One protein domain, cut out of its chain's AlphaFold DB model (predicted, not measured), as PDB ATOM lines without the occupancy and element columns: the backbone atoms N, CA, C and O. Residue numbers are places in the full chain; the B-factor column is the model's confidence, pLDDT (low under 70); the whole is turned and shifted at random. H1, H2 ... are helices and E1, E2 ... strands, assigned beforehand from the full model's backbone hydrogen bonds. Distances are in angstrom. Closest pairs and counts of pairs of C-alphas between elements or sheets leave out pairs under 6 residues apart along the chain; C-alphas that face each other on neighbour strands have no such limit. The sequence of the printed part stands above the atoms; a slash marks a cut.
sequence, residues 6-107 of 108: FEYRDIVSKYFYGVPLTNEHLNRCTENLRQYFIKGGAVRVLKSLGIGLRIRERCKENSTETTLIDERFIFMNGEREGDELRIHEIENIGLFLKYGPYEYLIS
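Overview. This is residues 6 to 107 of the 108 residues of an uncharacterized protein of Blautia sp. An249 (UniProt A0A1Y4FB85). A long two-stranded hairpin, E1 and E2, packs mainly through E2 on helix H2, and its tip, residues 60 to 65, sticks out beyond the helices. H1 lies side by side with H4 and close to H2, running the opposite way to both, while the short helices H3 and H5 lie near the end of H4. The printed part has 102 residues, with five named helices and two named strands in the order H1, H2, H3, E1, E2, H4, H5; the class is mixed, helices and strands, and the sheet order is E1 - E2, antiparallel. The whole is compact, with a radius of gyration of the C-alphas of 14.7 A, yet elongated in outline, spanning 50 by 32 by 27 A.

Arrangement. H1, residues 6 to 16, touches H4, residues 87 to 96, at a shallow tilt of 7 degrees, opposite ways; the closest C-alphas are those of Tyr 8 and Gly 94, 5.9 A apart. H1 is close to but not clearly touching H2, residues 23 to 39, at a shallow tilt of 14 degrees, opposite ways, with the C-alphas of Tyr 15 and Cys 29 closest at 6.4 A. H2 and H4 are apart. E1, residues 51 to 59, and E2, residues 66 to 75, form a hairpin, antiparallel at 161 degrees; N 54 and O 72 are within hydrogen-bond range at 2.9 A, as are N 74 and O 52 at 3.0 A. The closest C-alphas of H2 and E2 are those of Asn 27 and Glu 71, 4.9 A apart. H3, residues 43 to 48, only just touches H4, with 3 pairs of C-alphas within 8 A, the closest those of Val 45 and Phe 96 at 6.9 A; the two are about perpendicular at 82 degrees. H4 is the hub, touching three helices; H5, residues 103 to 106, touches it only at the corner, with the C-alphas of Phe 96 and Glu 103 closest at 4.4 A. In H1, H2 and H3 every O i to N i+4 pair is within hydrogen-bond range; in H4 it is 2 of 6, beside 6 of 7 O i to N i+3 pairs, and H5 is too short for an O i to N i+4 pair.

Along the chain. H1 begins at C-alpha 6, (169.731, 240.251, 209.681), and measures 15.7 A from first to last C-alpha. H2 measures 24.2 A, H3 8.8 A and E1 25.9 A. E2 measures 24.9 A and bends by 55 degrees at residue 69. H4 measures 15.8 A, and H5 measures 6.0 A, ending at C-alpha 106, (176.739, 241.667, 225.778).

Size, cuts and confidence. The two C-alphas farthest apart are those of Asn 62 and Pro 101, 50.7 A. The printed part has no cut; the link from E2 to H4, 11 residues, is long. The mean pLDDT of the printed part is 88.9, and residue 59, residues 61 to 65 and residue 107 are under 70.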
ATOM      1  N   PHE A   6     170.364 240.178 211.000       94.00
ATOM      2  CA  PHE A   6     169.731 240.251 209.681       94.00
ATOM      3  C   PHE A   6     168.379 239.538 209.655       94.00
ATOM      4  O   PHE A   6     167.375 240.140 209.280       94.00
ATOM      5  N   GLU A   7     168.330 238.294 210.134       94.88
ATOM      6  CA  GLU A   7     167.071 237.550 210.246       94.88
ATOM      7  C   GLU A   7     166.079 238.258 211.166       94.88
ATOM      8  O   GLU A   7     164.894 238.363 210.851       94.88
ATOM      9  N   TYR A   8     166.565 238.765 212.301       95.56
ATOM     10  CA  TYR A   8     165.729 239.485 213.248       95.56
ATOM     11  C   TYR A   8     165.094 240.725 212.619       95.56
ATOM     12  O   TYR A   8     163.887 240.935 212.746       95.56
ATOM     13  N   ARG A   9     165.884 241.515 211.885       94.69
ATOM     14  CA  ARG A   9     165.403 242.707 211.182       94.69
ATOM     15  C   ARG A   9     164.306 242.364 210.175       94.69
ATOM     16  O   ARG A   9     163.294 243.063 210.128       94.69
ATOM     17  N   ASP A  10     164.461 241.276 209.425       94.25
ATOM     18  CA  ASP A  10     163.445 240.820 208.471       94.25
ATOM     19  C   ASP A  10     162.149 240.373 209.165       94.25
ATOM     20  O   ASP A  10     161.051 240.664 208.684       94.25
ATOM     21  N   ILE A  11     162.258 239.675 210.302       94.12
ATOM     22  CA  ILE A  11     161.103 239.245 211.107       94.12
ATOM     23  C   ILE A  11     160.336 240.466 211.621       94.12
ATOM     24  O   ILE A  11     159.127 240.576 211.408       94.12
ATOM     25  N   VAL A  12     161.038 241.398 212.262       94.00
ATOM     26  CA  VAL A  12     160.452 242.606 212.852       94.00
ATOM     27  C   VAL A  12     159.834 243.491 211.771       94.00
ATOM     28  O   VAL A  12     158.702 243.953 211.932       94.00
ATOM     29  N   SER A  13     160.491 243.628 210.614       93.00
ATOM     30  CA  SER A  13     159.936 244.373 209.482       93.00
ATOM     31  C   SER A  13     158.587 243.808 209.021       93.00
ATOM     32  O   SER A  13     157.660 244.575 208.765       93.00
ATOM     33  N   LYS A  14     158.455 242.478 208.936       92.62
ATOM     34  CA  LYS A  14     157.202 241.805 208.539       92.62
ATOM     35  C   LYS A  14     156.101 241.924 209.589       92.62
ATOM     36  O   LYS A  14     154.925 241.813 209.255       92.62
ATOM     37  N   TYR A  15     156.473 242.083 210.854       92.69
ATOM     38  CA  TYR A  15     155.525 242.132 211.963       92.69
ATOM     39  C   TYR A  15     154.967 243.524 212.211       92.69
ATOM     40  O   TYR A  15     153.807 243.625 212.599       92.69
ATOM     41  N   PHE A  16     155.740 244.584 211.978       90.25
ATOM     42  CA  PHE A  16     155.325 245.928 212.390       90.25
ATOM     43  C   PHE A  16     155.041 246.905 211.246       90.25
ATOM     44  O   PHE A  16     154.409 247.932 211.494       90.25
ATOM     45  N   TYR A  17     155.431 246.600 210.004       89.00
ATOM     46  CA  TYR A  17     155.233 247.509 208.871       89.00
ATOM     47  C   TYR A  17     154.258 246.951 207.840       89.00
ATOM     48  O   TYR A  17     154.339 245.794 207.439       89.00
ATOM     49  N   GLY A  18     153.340 247.807 207.380       86.62
ATOM     50  CA  GLY A  18     152.358 247.455 206.349       86.62
ATOM     51  C   GLY A  18     151.222 246.544 206.826       86.62
ATOM     52  O   GLY A  18     150.472 246.038 205.995       86.62
ATOM     53  N   VAL A  19     151.074 246.344 208.141       87.88
ATOM     54  CA  VAL A  19     150.039 245.496 208.755       87.88
ATOM     55  C   VAL A  19     149.310 246.220 209.897       87.88
ATOM     56  O   VAL A  19     149.930 247.008 210.613       87.88
ATOM     57  N   PRO A  20     148.002 245.968 210.104       88.06
ATOM     58  CA  PRO A  20     147.266 246.513 211.244       88.06
ATOM     59  C   PRO A  20     147.787 245.976 212.585       88.06
ATOM     60  O   PRO A  20     147.813 244.769 212.819       88.06
ATOM     61  N   LEU A  21     148.143 246.879 213.500       89.38
ATOM     62  CA  LEU A  21     148.708 246.545 214.813       89.38
ATOM     63  C   LEU A  21     147.618 246.314 215.869       89.38
ATOM     64  O   LEU A  21     147.517 247.040 216.858       89.38
ATOM     65  N   THR A  22     146.760 245.319 215.645       90.94
ATOM     66  CA  THR A  22     145.735 244.929 216.626       90.94
ATOM     67  C   THR A  22     146.370 244.263 217.849       90.94
ATOM     68  O   THR A  22     147.471 243.720 217.776       90.94
ATOM     69  N   ASN A  23     145.665 244.249 218.986       88.19
ATOM     70  CA  ASN A  23     146.180 243.598 220.196       88.19
ATOM     71  C   ASN A  23     146.488 242.109 219.991       88.19
ATOM     72  O   ASN A  23     147.506 241.637 220.489       88.19
ATOM     73  N   GLU A  24     145.648 241.397 219.238       89.06
ATOM     74  CA  GLU A  24     145.860 239.988 218.890       89.06
ATOM     75  C   GLU A  24     147.127 239.799 218.044       89.06
ATOM     76  O   GLU A  24     147.943 238.923 218.332       89.06
ATOM     77  N   HIS A  25     147.329 240.663 217.044       91.56
ATOM     78  CA  HIS A  25     148.533 240.648 216.216       91.56
ATOM     79  C   HIS A  25     149.786 240.905 217.054       91.56
ATOM     80  O   HIS A  25     150.745 240.142 216.980       91.56
ATOM     81  N   LEU A  26     149.754 241.916 217.924       91.56
ATOM     82  CA  LEU A  26     150.866 242.236 218.818       91.56
ATOM     83  C   LEU A  26     151.162 241.111 219.825       91.56
ATOM     84  O   LEU A  26     152.336 240.842 220.080       91.56
ATOM     85  N   ASN A  27     150.142 240.418 220.353       92.44
ATOM     86  CA  ASN A  27     150.336 239.238 221.210       92.44
ATOM     87  C   ASN A  27     151.084 238.146 220.432       92.44
ATOM     88  O   ASN A  27     152.133 237.670 220.863       92.44
ATOM     89  N   ARG A  28     150.599 237.818 219.228       91.81
ATOM     90  CA  ARG A  28     151.216 236.807 218.361       91.81
ATOM     91  C   ARG A  28     152.649 237.170 217.970       91.81
ATOM     92  O   ARG A  28     153.521 236.304 217.966       91.81
ATOM     93  N   CYS A  29     152.903 238.429 217.624       93.19
ATOM     94  CA  CYS A  29     154.244 238.913 217.312       93.19
ATOM     95  C   CYS A  29     155.174 238.793 218.521       93.19
ATOM     96  O   CYS A  29     156.302 238.331 218.361       93.19
ATOM     97  N   THR A  30     154.701 239.157 219.713       93.56
ATOM     98  CA  THR A  30     155.489 239.076 220.949       93.56
ATOM     99  C   THR A  30     155.872 237.631 221.265       93.56
ATOM    100  O   THR A  30     157.060 237.360 221.439       93.56
ATOM    101  N   GLU A  31     154.927 236.688 221.219       93.94
ATOM    102  CA  GLU A  31     155.221 235.265 221.440       93.94
ATOM    103  C   GLU A  31     156.169 234.707 220.364       93.94
ATOM    104  O   GLU A  31     157.140 234.020 220.679       93.94
ATOM    105  N   ASN A  32     155.976 235.052 219.085       94.31
ATOM    106  CA  ASN A  32     156.883 234.611 218.019       94.31
ATOM    107  C   ASN A  32     158.318 235.119 218.230       94.31
ATOM    108  O   ASN A  32     159.275 234.358 218.058       94.31
ATOM    109  N   LEU A  33     158.481 236.389 218.610       95.06
ATOM    110  CA  LEU A  33     159.788 236.973 218.914       95.06
ATOM    111  C   LEU A  33     160.399 236.330 220.161       95.06
ATOM    112  O   LEU A  33     161.574 235.969 220.154       95.06
ATOM    113  N   ARG A  34     159.604 236.103 221.210       94.12
ATOM    114  CA  ARG A  34     160.031 235.381 222.413       94.12
ATOM    115  C   ARG A  34     160.553 233.987 222.063       94.12
ATOM    116  O   ARG A  34     161.652 233.626 222.484       94.12
ATOM    117  N   GLN A  35     159.824 233.227 221.247       94.31
ATOM    118  CA  GLN A  35     160.254 231.908 220.776       94.31
ATOM    119  C   GLN A  35     161.518 231.982 219.921       94.31
ATOM    120  O   GLN A  35     162.390 231.125 220.066       94.31
ATOM    121  N   TYR A  36     161.645 233.001 219.064       94.38
ATOM    122  CA  TYR A  36     162.869 233.247 218.302       94.38
ATOM    123  C   TYR A  36     164.068 233.407 219.246       94.38
ATOM    124  O   TYR A  36     165.048 232.675 219.117       94.38
ATOM    125  N   PHE A  37     163.955 234.270 220.261       94.44
ATOM    126  CA  PHE A  37     165.024 234.500 221.234       94.44
ATOM    127  C   PHE A  37     165.352 233.268 222.085       94.44
ATOM    128  O   PHE A  37     166.530 232.996 222.330       94.44
ATOM    129  N   ILE A  38     164.345 232.506 222.523       93.06
ATOM    130  CA  ILE A  38     164.546 231.267 223.293       93.06
ATOM    131  C   ILE A  38     165.294 230.238 222.447       93.06
ATOM    132  O   ILE A  38     166.350 229.753 222.857       93.06
ATOM    133  N   LYS A  39     164.784 229.937 221.249       93.00
ATOM    134  CA  LYS A  39     165.353 228.908 220.368       93.00
ATOM    135  C   LYS A  39     166.750 229.269 219.885       93.00
ATOM    136  O   LYS A  39     167.578 228.377 219.727       93.00
ATOM    137  N   GLY A  40     167.026 230.556 219.672       90.56
ATOM    138  CA  GLY A  40     168.342 230.997 219.228       90.56
ATOM    139  C   GLY A  40     169.334 231.346 220.335       90.56
ATOM    140  O   GLY A  40     170.467 231.736 220.033       90.56
ATOM    141  N   GLY A  41     168.954 231.173 221.606       90.81
ATOM    142  CA  GLY A  41     169.833 231.375 222.761       90.81
ATOM    143  C   GLY A  41     170.126 232.843 223.088       90.81
ATOM    144  O   GLY A  41     171.167 233.136 223.670       90.81
ATOM    145  N   ALA A  42     169.227 233.759 222.723       91.88
ATOM    146  CA  ALA A  42     169.342 235.204 222.945       91.88
ATOM    147  C   ALA A  42     168.627 235.693 224.222       91.88
ATOM    148  O   ALA A  42     168.543 236.890 224.474       91.88
ATOM    149  N   VAL A  43     168.135 234.788 225.077       91.00
ATOM    150  CA  VAL A  43     167.484 235.155 226.353       91.00
ATOM    151  C   VAL A  43     168.412 235.984 227.251       91.00
ATOM    152  O   VAL A  43     167.960 236.891 227.945       91.00
ATOM    153  N   ARG A  44     169.724 235.711 227.212       90.31
ATOM    154  CA  ARG A  44     170.725 236.501 227.943       90.31
ATOM    155  C   ARG A  44     170.786 237.949 227.457       90.31
ATOM    156  O   ARG A  44     170.866 238.836 228.292       90.31
ATOM    157  N   VAL A  45     170.666 238.177 226.147       91.94
ATOM    158  CA  VAL A  45     170.628 239.524 225.555       91.94
ATOM    159  C   VAL A  45     169.451 240.318 226.108       91.94
ATOM    160  O   VAL A  45     169.649 241.418 226.609       91.94
ATOM    161  N   LEU A  46     168.250 239.733 226.121       92.44
ATOM    162  CA  LEU A  46     167.070 240.385 226.700       92.44
ATOM    163  C   LEU A  46     167.283 240.748 228.173       92.44
ATOM    164  O   LEU A  46     166.996 241.871 228.580       92.44
ATOM    165  N   LYS A  47     167.843 239.822 228.959       91.81
ATOM    166  CA  LYS A  47     168.121 240.052 230.380       91.81
ATOM    167  C   LYS A  47     169.125 241.188 230.595       91.81
ATOM    168  O   LYS A  47     168.895 242.027 231.459       91.81
ATOM    169  N   SER A  48     170.206 241.228 229.818       91.75
ATOM    170  CA  SER A  48     171.220 242.287 229.910       91.75
ATOM    171  C   SER A  48     170.686 243.652 229.484       91.75
ATOM    172  O   SER A  48     171.093 244.665 230.042       91.75
ATOM    173  N   LEU A  49     169.734 243.686 228.548       91.81
ATOM    174  CA  LEU A  49     169.021 244.904 228.157       91.81
ATOM    175  C   LEU A  49     167.932 245.320 229.162       91.81
ATOM    176  O   LEU A  49     167.275 246.337 228.956       91.81
ATOM    177  N   GLY A  50     167.712 244.548 230.233       93.38
ATOM    178  CA  GLY A  50     166.642 244.810 231.194       93.38
ATOM    179  C   GLY A  50     165.251 244.652 230.580       93.38
ATOM    180  O   GLY A  50     164.340 245.387 230.943       93.38
ATOM    181  N   ILE A  51     165.082 243.727 229.634       94.88
ATOM    182  CA  ILE A  51     163.816 243.471 228.941       94.88
ATOM    183  C   ILE A  51     163.194 242.184 229.481       94.88
ATOM    184  O   ILE A  51     163.833 241.130 229.540       94.88
ATOM    185  N   GLY A  52     161.918 242.271 229.837       93.31
ATOM    186  CA  GLY A  52     161.101 241.160 230.306       93.31
ATOM    187  C   GLY A  52     159.817 241.013 229.505       93.31
ATOM    188  O   GLY A  52     159.613 241.666 228.483       93.31
ATOM    189  N   LEU A  53     158.947 240.129 229.985       92.31
ATOM    190  CA  LEU A  53     157.672 239.812 229.359       92.31
ATOM    191  C   LEU A  53     156.552 239.981 230.380       92.31
ATOM    192  O   LEU A  53     156.593 239.377 231.453       92.31
ATOM    193  N   ARG A  54     155.537 240.763 230.020       91.50
ATOM    194  CA  ARG A  54     154.287 240.858 230.766       91.50
ATOM    195  C   ARG A  54     153.224 240.053 230.037       91.50
ATOM    196  O   ARG A  54     152.945 240.333 228.875       91.50
ATOM    197  N   ILE A  55     152.642 239.089 230.739       88.31
ATOM    198  CA  ILE A  55     151.508 238.294 230.271       88.31
ATOM    199  C   ILE A  55     150.311 238.670 231.146       88.31
ATOM    200  O   ILE A  55     150.367 238.497 232.366       88.31
ATOM    201  N   ARG A  56     149.238 239.194 230.547       84.44
ATOM    202  CA  ARG A  56     147.938 239.318 231.211       84.44
ATOM    203  C   ARG A  56     146.953 238.336 230.618       84.44
ATOM    204  O   ARG A  56     146.620 238.364 229.435       84.44
ATOM    205  N   GLU A  57     146.411 237.530 231.506       85.38
ATOM    206  CA  GLU A  57     145.439 236.501 231.202       85.38
ATOM    207  C   GLU A  57     144.132 236.793 231.938       85.38
ATOM    208  O   GLU A  57     144.127 237.262 233.078       85.38
ATOM    209  N   ARG A  58     143.005 236.532 231.271       77.31
ATOM    210  CA  ARG A  58     141.686 236.520 231.903       77.31
ATOM    211  C   ARG A  58     141.282 235.070 232.081       77.31
ATOM    212  O   ARG A  58     141.049 234.375 231.091       77.31
ATOM    213  N   CYS A  59     141.133 234.657 233.330       68.44
ATOM    214  CA  CYS A  59     140.401 233.445 233.660       68.44
ATOM    215  C   CYS A  59     138.906 233.766 233.605       68.44
ATOM    216  O   CYS A  59     138.462 234.755 234.195       68.44
ATOM    217  N   LYS A  60     138.119 232.959 232.890       70.25
ATOM    218  CA  LYS A  60     136.661 233.017 233.044       70.25
ATOM    219  C   LYS A  60     136.300 232.406 234.397       70.25
ATOM    220  O   LYS A  60     136.773 231.319 234.723       70.25
ATOM    221  N   GLU A  61     135.458 233.084 235.173       57.84
ATOM    222  CA  GLU A  61     134.902 232.506 236.398       57.84
ATOM    223  C   GLU A  61     134.228 231.164 236.064       57.84
ATOM    224  O   GLU A  61     133.411 231.079 235.145       57.84
ATOM    225  N   ASN A  62     134.607 230.111 236.796       60.12
ATOM    226  CA  ASN A  62     134.100 228.735 236.682       60.12
ATOM    227  C   ASN A  62     134.533 227.919 235.443       60.12
ATOM    228  O   ASN A  62     133.904 226.904 235.143       60.12
ATOM    229  N   SER A  63     135.614 228.292 234.751       61.12
ATOM    230  CA  SER A  63     136.223 227.462 233.698       61.12
ATOM    231  C   SER A  63     137.748 227.414 233.821       61.12
ATOM    232  O   SER A  63     138.372 228.365 234.282       61.12
ATOM    233  N   THR A  64     138.359 226.315 233.374       65.62
ATOM    234  CA  THR A  64     139.817 226.178 233.198       65.62
ATOM    235  C   THR A  64     140.325 226.890 231.934       65.62
ATOM    236  O   THR A  64     141.517 226.853 231.645       65.62
ATOM    237  N   GLU A  65     139.432 227.510 231.152       67.44
ATOM    238  CA  GLU A  65     139.788 228.296 229.970       67.44
ATOM    239  C   GLU A  65     140.400 229.647 230.354       67.44
ATOM    240  O   GLU A  65     139.711 230.578 230.791       67.44
ATOM    241  N   THR A  66     141.699 229.768 230.101       71.12
ATOM    242  CA  THR A  66     142.440 231.021 230.192       71.12
ATOM    243  C   THR A  66     142.497 231.680 228.818       71.12
ATOM    244  O   THR A  66     142.995 231.097 227.855       71.12
ATOM    245  N   THR A  67     141.985 232.907 228.705       76.69
ATOM    246  CA  THR A  67     142.113 233.711 227.480       76.69
ATOM    247  C   THR A  67     143.235 234.728 227.638       76.69
ATOM    248  O   THR A  67     143.204 235.535 228.572       76.69
ATOM    249  N   LEU A  68     144.209 234.705 226.724       78.81
ATOM    250  CA  LEU A  68     145.282 235.695 226.685       78.81
ATOM    251  C   LEU A  68     144.703 237.068 226.320       78.81
ATOM    252  O   LEU A  68     144.107 237.231 225.254       78.81
ATOM    253  N   ILE A  69     144.880 238.048 227.206       82.69
ATOM    254  CA  ILE A  69     144.454 239.434 226.981       82.69
ATOM    255  C   ILE A  69     145.592 240.200 226.314       82.69
ATOM    256  O   ILE A  69     145.424 240.749 225.223       82.69
ATOM    257  N   ASP A  70     146.751 240.229 226.972       87.31
ATOM    258  CA  ASP A  70     147.932 240.935 226.497       87.31
ATOM    259  C   ASP A  70     149.208 240.128 226.742       87.31
ATOM    260  O   ASP A  70     149.350 239.410 227.730       87.31
ATOM    261  N   GLU A  71     150.126 240.237 225.792       90.06
ATOM    262  CA  GLU A  71     151.492 239.756 225.922       90.06
ATOM    263  C   GLU A  71     152.423 240.801 225.314       90.06
ATOM    264  O   GLU A  71     152.343 241.090 224.116       90.06
ATOM    265  N   ARG A  72     153.259 241.437 226.139       93.06
ATOM    266  CA  ARG A  72     154.102 242.570 225.721       93.06
ATOM    267  C   ARG A  72     155.491 242.480 226.330       93.06
ATOM    268  O   ARG A  72     155.645 242.097 227.491       93.06
ATOM    269  N   PHE A  73     156.496 242.893 225.561       94.50
ATOM    270  CA  PHE A  73     157.813 243.172 226.122       94.50
ATOM    271  C   PHE A  73     157.739 244.420 226.997       94.50
ATOM    272  O   PHE A  73     157.160 245.425 226.583       94.50
ATOM    273  N   ILE A  74     158.334 244.349 228.184       95.38
ATOM    274  CA  ILE A  74     158.390 245.464 229.132       95.38
ATOM    275  C   ILE A  74     159.817 245.719 229.601       95.38
ATOM    276  O   ILE A  74     160.645 244.803 229.613       95.38
ATOM    277  N   PHE A  75     160.097 246.947 230.026       94.94
ATOM    278  CA  PHE A  75     161.315 247.232 230.774       94.94
ATOM    279  C   PHE A  75     161.192 246.665 232.188       94.94
ATOM    280  O   PHE A  75     160.182 246.848 232.863       94.94
ATOM    281  N   MET A  76     162.226 245.969 232.635       92.88
ATOM    282  CA  MET A  76     162.309 245.368 233.966       92.88
ATOM    283  C   MET A  76     162.981 246.290 234.982       92.88
ATOM    284  O   MET A  76     162.866 246.056 236.178       92.88
ATOM    285  N   ASN A  77     163.726 247.293 234.509       88.50
ATOM    286  CA  ASN A  77     164.576 248.136 235.339       88.50
ATOM    287  C   ASN A  77     164.582 249.575 234.786       88.50
ATOM    288  O   ASN A  77     164.423 249.779 233.580       88.50
ATOM    289  N   GLY A  78     164.894 250.555 235.639       87.75
ATOM    290  CA  GLY A  78     165.126 251.953 235.250       87.75
ATOM    291  C   GLY A  78     163.889 252.846 235.387       87.75
ATOM    292  O   GLY A  78     162.889 252.449 235.967       87.75
ATOM    293  N   GLU A  79     163.947 254.069 234.849       88.25
ATOM    294  CA  GLU A  79     162.860 255.063 234.990       88.25
ATOM    295  C   GLU A  79     161.536 254.634 234.341       88.25
ATOM    296  O   GLU A  79     160.476 255.137 234.701       88.25
ATOM    297  N   ARG A  80     161.603 253.704 233.383       91.50
ATOM    298  CA  ARG A  80     160.462 253.170 232.629       91.50
ATOM    299  C   ARG A  80     160.114 251.737 233.022       91.50
ATOM    300  O   ARG A  80     159.528 251.007 232.229       91.50
ATOM    301  N   GLU A  81     160.510 251.297 234.211       92.62
ATOM    302  CA  GLU A  81     160.174 249.962 234.706       92.62
ATOM    303  C   GLU A  81     158.657 249.696 234.627       92.62
ATOM    304  O   GLU A  81     157.837 250.490 235.080       92.62
ATOM    305  N   GLY A  82     158.283 248.570 234.017       90.56
ATOM    306  CA  GLY A  82     156.897 248.169 233.774       90.56
ATOM    307  C   GLY A  82     156.274 248.714 232.483       90.56
ATOM    308  O   GLY A  82     155.228 248.195 232.065       90.56
ATOM    309  N   ASP A  83     156.906 249.690 231.823       94.00
ATOM    310  CA  ASP A  83     156.433 250.232 230.548       94.00
ATOM    311  C   ASP A  83     156.629 249.236 229.407       94.00
ATOM    312  O   ASP A  83     157.642 248.538 229.320       94.00
ATOM    313  N   GLU A  84     155.674 249.236 228.478       94.50
ATOM    314  CA  GLU A  84     155.766 248.472 227.237       94.50
ATOM    315  C   GLU A  84     156.839 249.045 226.307       94.50
ATOM    316  O   GLU A  84     156.950 250.264 226.117       94.50
ATOM    317  N   LEU A  85     157.600 248.145 225.685       94.44
ATOM    318  CA  LEU A  85     158.543 248.510 224.641       94.44
ATOM    319  C   LEU A  85     157.788 248.993 223.400       94.44
ATOM    320  O   LEU A  85     156.860 248.351 222.902       94.44
ATOM    321  N   ARG A  86     158.246 250.113 222.852       93.94
ATOM    322  CA  ARG A  86     157.813 250.629 221.555       93.94
ATOM    323  C   ARG A  86     158.466 249.825 220.432       93.94
ATOM    324  O   ARG A  86     159.515 249.216 220.610       93.94
ATOM    325  N   ILE A  87     157.885 249.886 219.235       92.31
ATOM    326  CA  ILE A  87     158.353 249.125 218.060       92.31
ATOM    327  C   ILE A  87     159.843 249.356 217.772       92.31
ATOM    328  O   ILE A  87     160.581 248.392 217.609       92.31
ATOM    329  N   HIS A  88     160.309 250.608 217.795       92.56
ATOM    330  CA  HIS A  88     161.730 250.914 217.582       92.56
ATOM    331  C   HIS A  88     162.636 250.361 218.696       92.56
ATOM    332  O   HIS A  88     163.799 250.053 218.461       92.56
ATOM    333  N   GLU A  89     162.123 250.213 219.920       94.56
ATOM    334  CA  GLU A  89     162.865 249.618 221.040       94.56
ATOM    335  C   GLU A  89     162.992 248.107 220.848       94.56
ATOM    336  O   GLU A  89     164.053 247.545 221.106       94.56
ATOM    337  N   ILE A  90     161.943 247.470 220.316       94.12
ATOM    338  CA  ILE A  90     161.970 246.067 219.895       94.12
ATOM    339  C   ILE A  90     162.976 245.895 218.748       94.12
ATOM    340  O   ILE A  90     163.872 245.066 218.850       94.12
ATOM    341  N   GLU A  91     162.919 246.721 217.700       94.00
ATOM    342  CA  GLU A  91     163.891 246.707 216.591       94.00
ATOM    343  C   GLU A  91     165.343 246.780 217.066       94.00
ATOM    344  O   GLU A  91     166.197 246.023 216.592       94.00
ATOM    345  N   ASN A  92     165.613 247.650 218.040       94.50
ATOM    346  CA  ASN A  92     166.952 247.868 218.573       94.50
ATOM    347  C   ASN A  92     167.533 246.644 219.292       94.50
ATOM    348  O   ASN A  92     168.757 246.534 219.366       94.50
ATOM    349  N   ILE A  93     166.712 245.688 219.749       94.31
ATOM    350  CA  ILE A  93     167.205 244.418 220.315       94.31
ATOM    351  C   ILE A  93     168.108 243.704 219.302       94.31
ATOM    352  O   ILE A  93     169.137 243.137 219.671       94.31
ATOM    353  N   GLY A  94     167.766 243.793 218.012       93.56
ATOM    354  CA  GLY A  94     168.531 243.197 216.922       93.56
ATOM    355  C   GLY A  94     169.989 243.634 216.884       93.56
ATOM    356  O   GLY A  94     170.851 242.843 216.507       93.56
ATOM    357  N   LEU A  95     170.277 244.868 217.303       94.75
ATOM    358  CA  LEU A  95     171.620 245.444 217.250       94.75
ATOM    359  C   LEU A  95     172.611 244.715 218.166       94.75
ATOM    360  O   LEU A  95     173.815 244.778 217.925       94.75
ATOM    361  N   PHE A  96     172.107 244.016 219.182       94.19
ATOM    362  CA  PHE A  96     172.893 243.257 220.153       94.19
ATOM    363  C   PHE A  96     172.909 241.745 219.873       94.19
ATOM    364  O   PHE A  96     173.508 240.976 220.624       94.19
ATOM    365  N   LEU A  97     172.230 241.297 218.814       93.44
ATOM    366  CA  LEU A  97     172.276 239.907 218.362       93.44
ATOM    367  C   LEU A  97     173.544 239.640 217.548       93.44
ATOM    368  O   LEU A  97     174.320 240.545 217.248       93.44
ATOM    369  N   LYS A  98     173.732 238.381 217.139       92.56
ATOM    370  CA  LYS A  98     174.878 237.968 216.330       92.56
ATOM    371  C   LYS A  98     174.962 238.780 215.035       92.56
ATOM    372  O   LYS A  98     173.943 238.954 214.364       92.56
ATOM    373  N   TYR A  99     176.161 239.229 214.667       93.69
ATOM    374  CA  TYR A  99     176.431 240.144 213.546       93.69
ATOM    375  C   TYR A  99     175.811 241.542 213.701       93.69
ATOM    376  O   TYR A  99     175.800 242.323 212.748       93.69
ATOM    377  N   GLY A 100     175.279 241.857 214.882       92.44
ATOM    378  CA  GLY A 100     174.773 243.174 215.221       92.44
ATOM    379  C   GLY A 100     175.915 244.138 215.573       92.44
ATOM    380  O   GLY A 100     176.960 243.703 216.062       92.44
ATOM    381  N   PRO A 101     175.733 245.456 215.372       91.75
ATOM    382  CA  PRO A 101     176.759 246.458 215.674       91.75
ATOM    383  C   PRO A 101     177.231 246.483 217.134       91.75
ATOM    384  O   PRO A 101     178.305 247.009 217.403       91.75
ATOM    385  N   TYR A 102     176.441 245.941 218.063       92.00
ATOM    386  CA  TYR A 102     176.683 245.976 219.504       92.00
ATOM    387  C   TYR A 102     176.771 244.580 220.139       92.00
ATOM    388  O   TYR A 102     176.683 244.461 221.359       92.00
ATOM    389  N   GLU A 103     176.967 243.521 219.345       88.44
ATOM    390  CA  GLU A 103     177.103 242.138 219.843       88.44
ATOM    391  C   GLU A 103     178.150 242.018 220.971       88.44
ATOM    392  O   GLU A 103     177.935 241.339 221.977       88.44
ATOM    393  N   TYR A 104     179.272 242.731 220.839       85.88
ATOM    394  CA  TYR A 104     180.377 242.691 221.799       85.88
ATOM    395  C   TYR A 104     180.027 243.280 223.173       85.88
ATOM    396  O   TYR A 104     180.652 242.899 224.155       85.88
ATOM    397  N   LEU A 105     179.023 244.162 223.273       84.38
ATOM    398  CA  LEU A 105     178.631 244.792 224.544       84.38
ATOM    399  C   LEU A 105     177.915 243.828 225.496       84.38
ATOM    400  O   LEU A 105     177.746 244.144 226.669       84.38
ATOM    401  N   ILE A 106     177.471 242.672 224.995       77.12
ATOM    402  CA  ILE A 106     176.739 241.667 225.778       77.12
ATOM    403  C   ILE A 106     177.454 240.303 225.752       77.12
ATOM    404  O   ILE A 106     176.882 239.276 226.111       77.12
ATOM    405  N   SER A 107     178.713 240.273 225.307       60.41
ATOM    406  CA  SER A 107     179.484 239.036 225.114       60.41
ATOM    407  C   SER A 107     180.317 238.594 226.333       60.41
ATOM    408  O   SER A 107     181.190 237.745 226.169       60.41
TER     409      SER A 107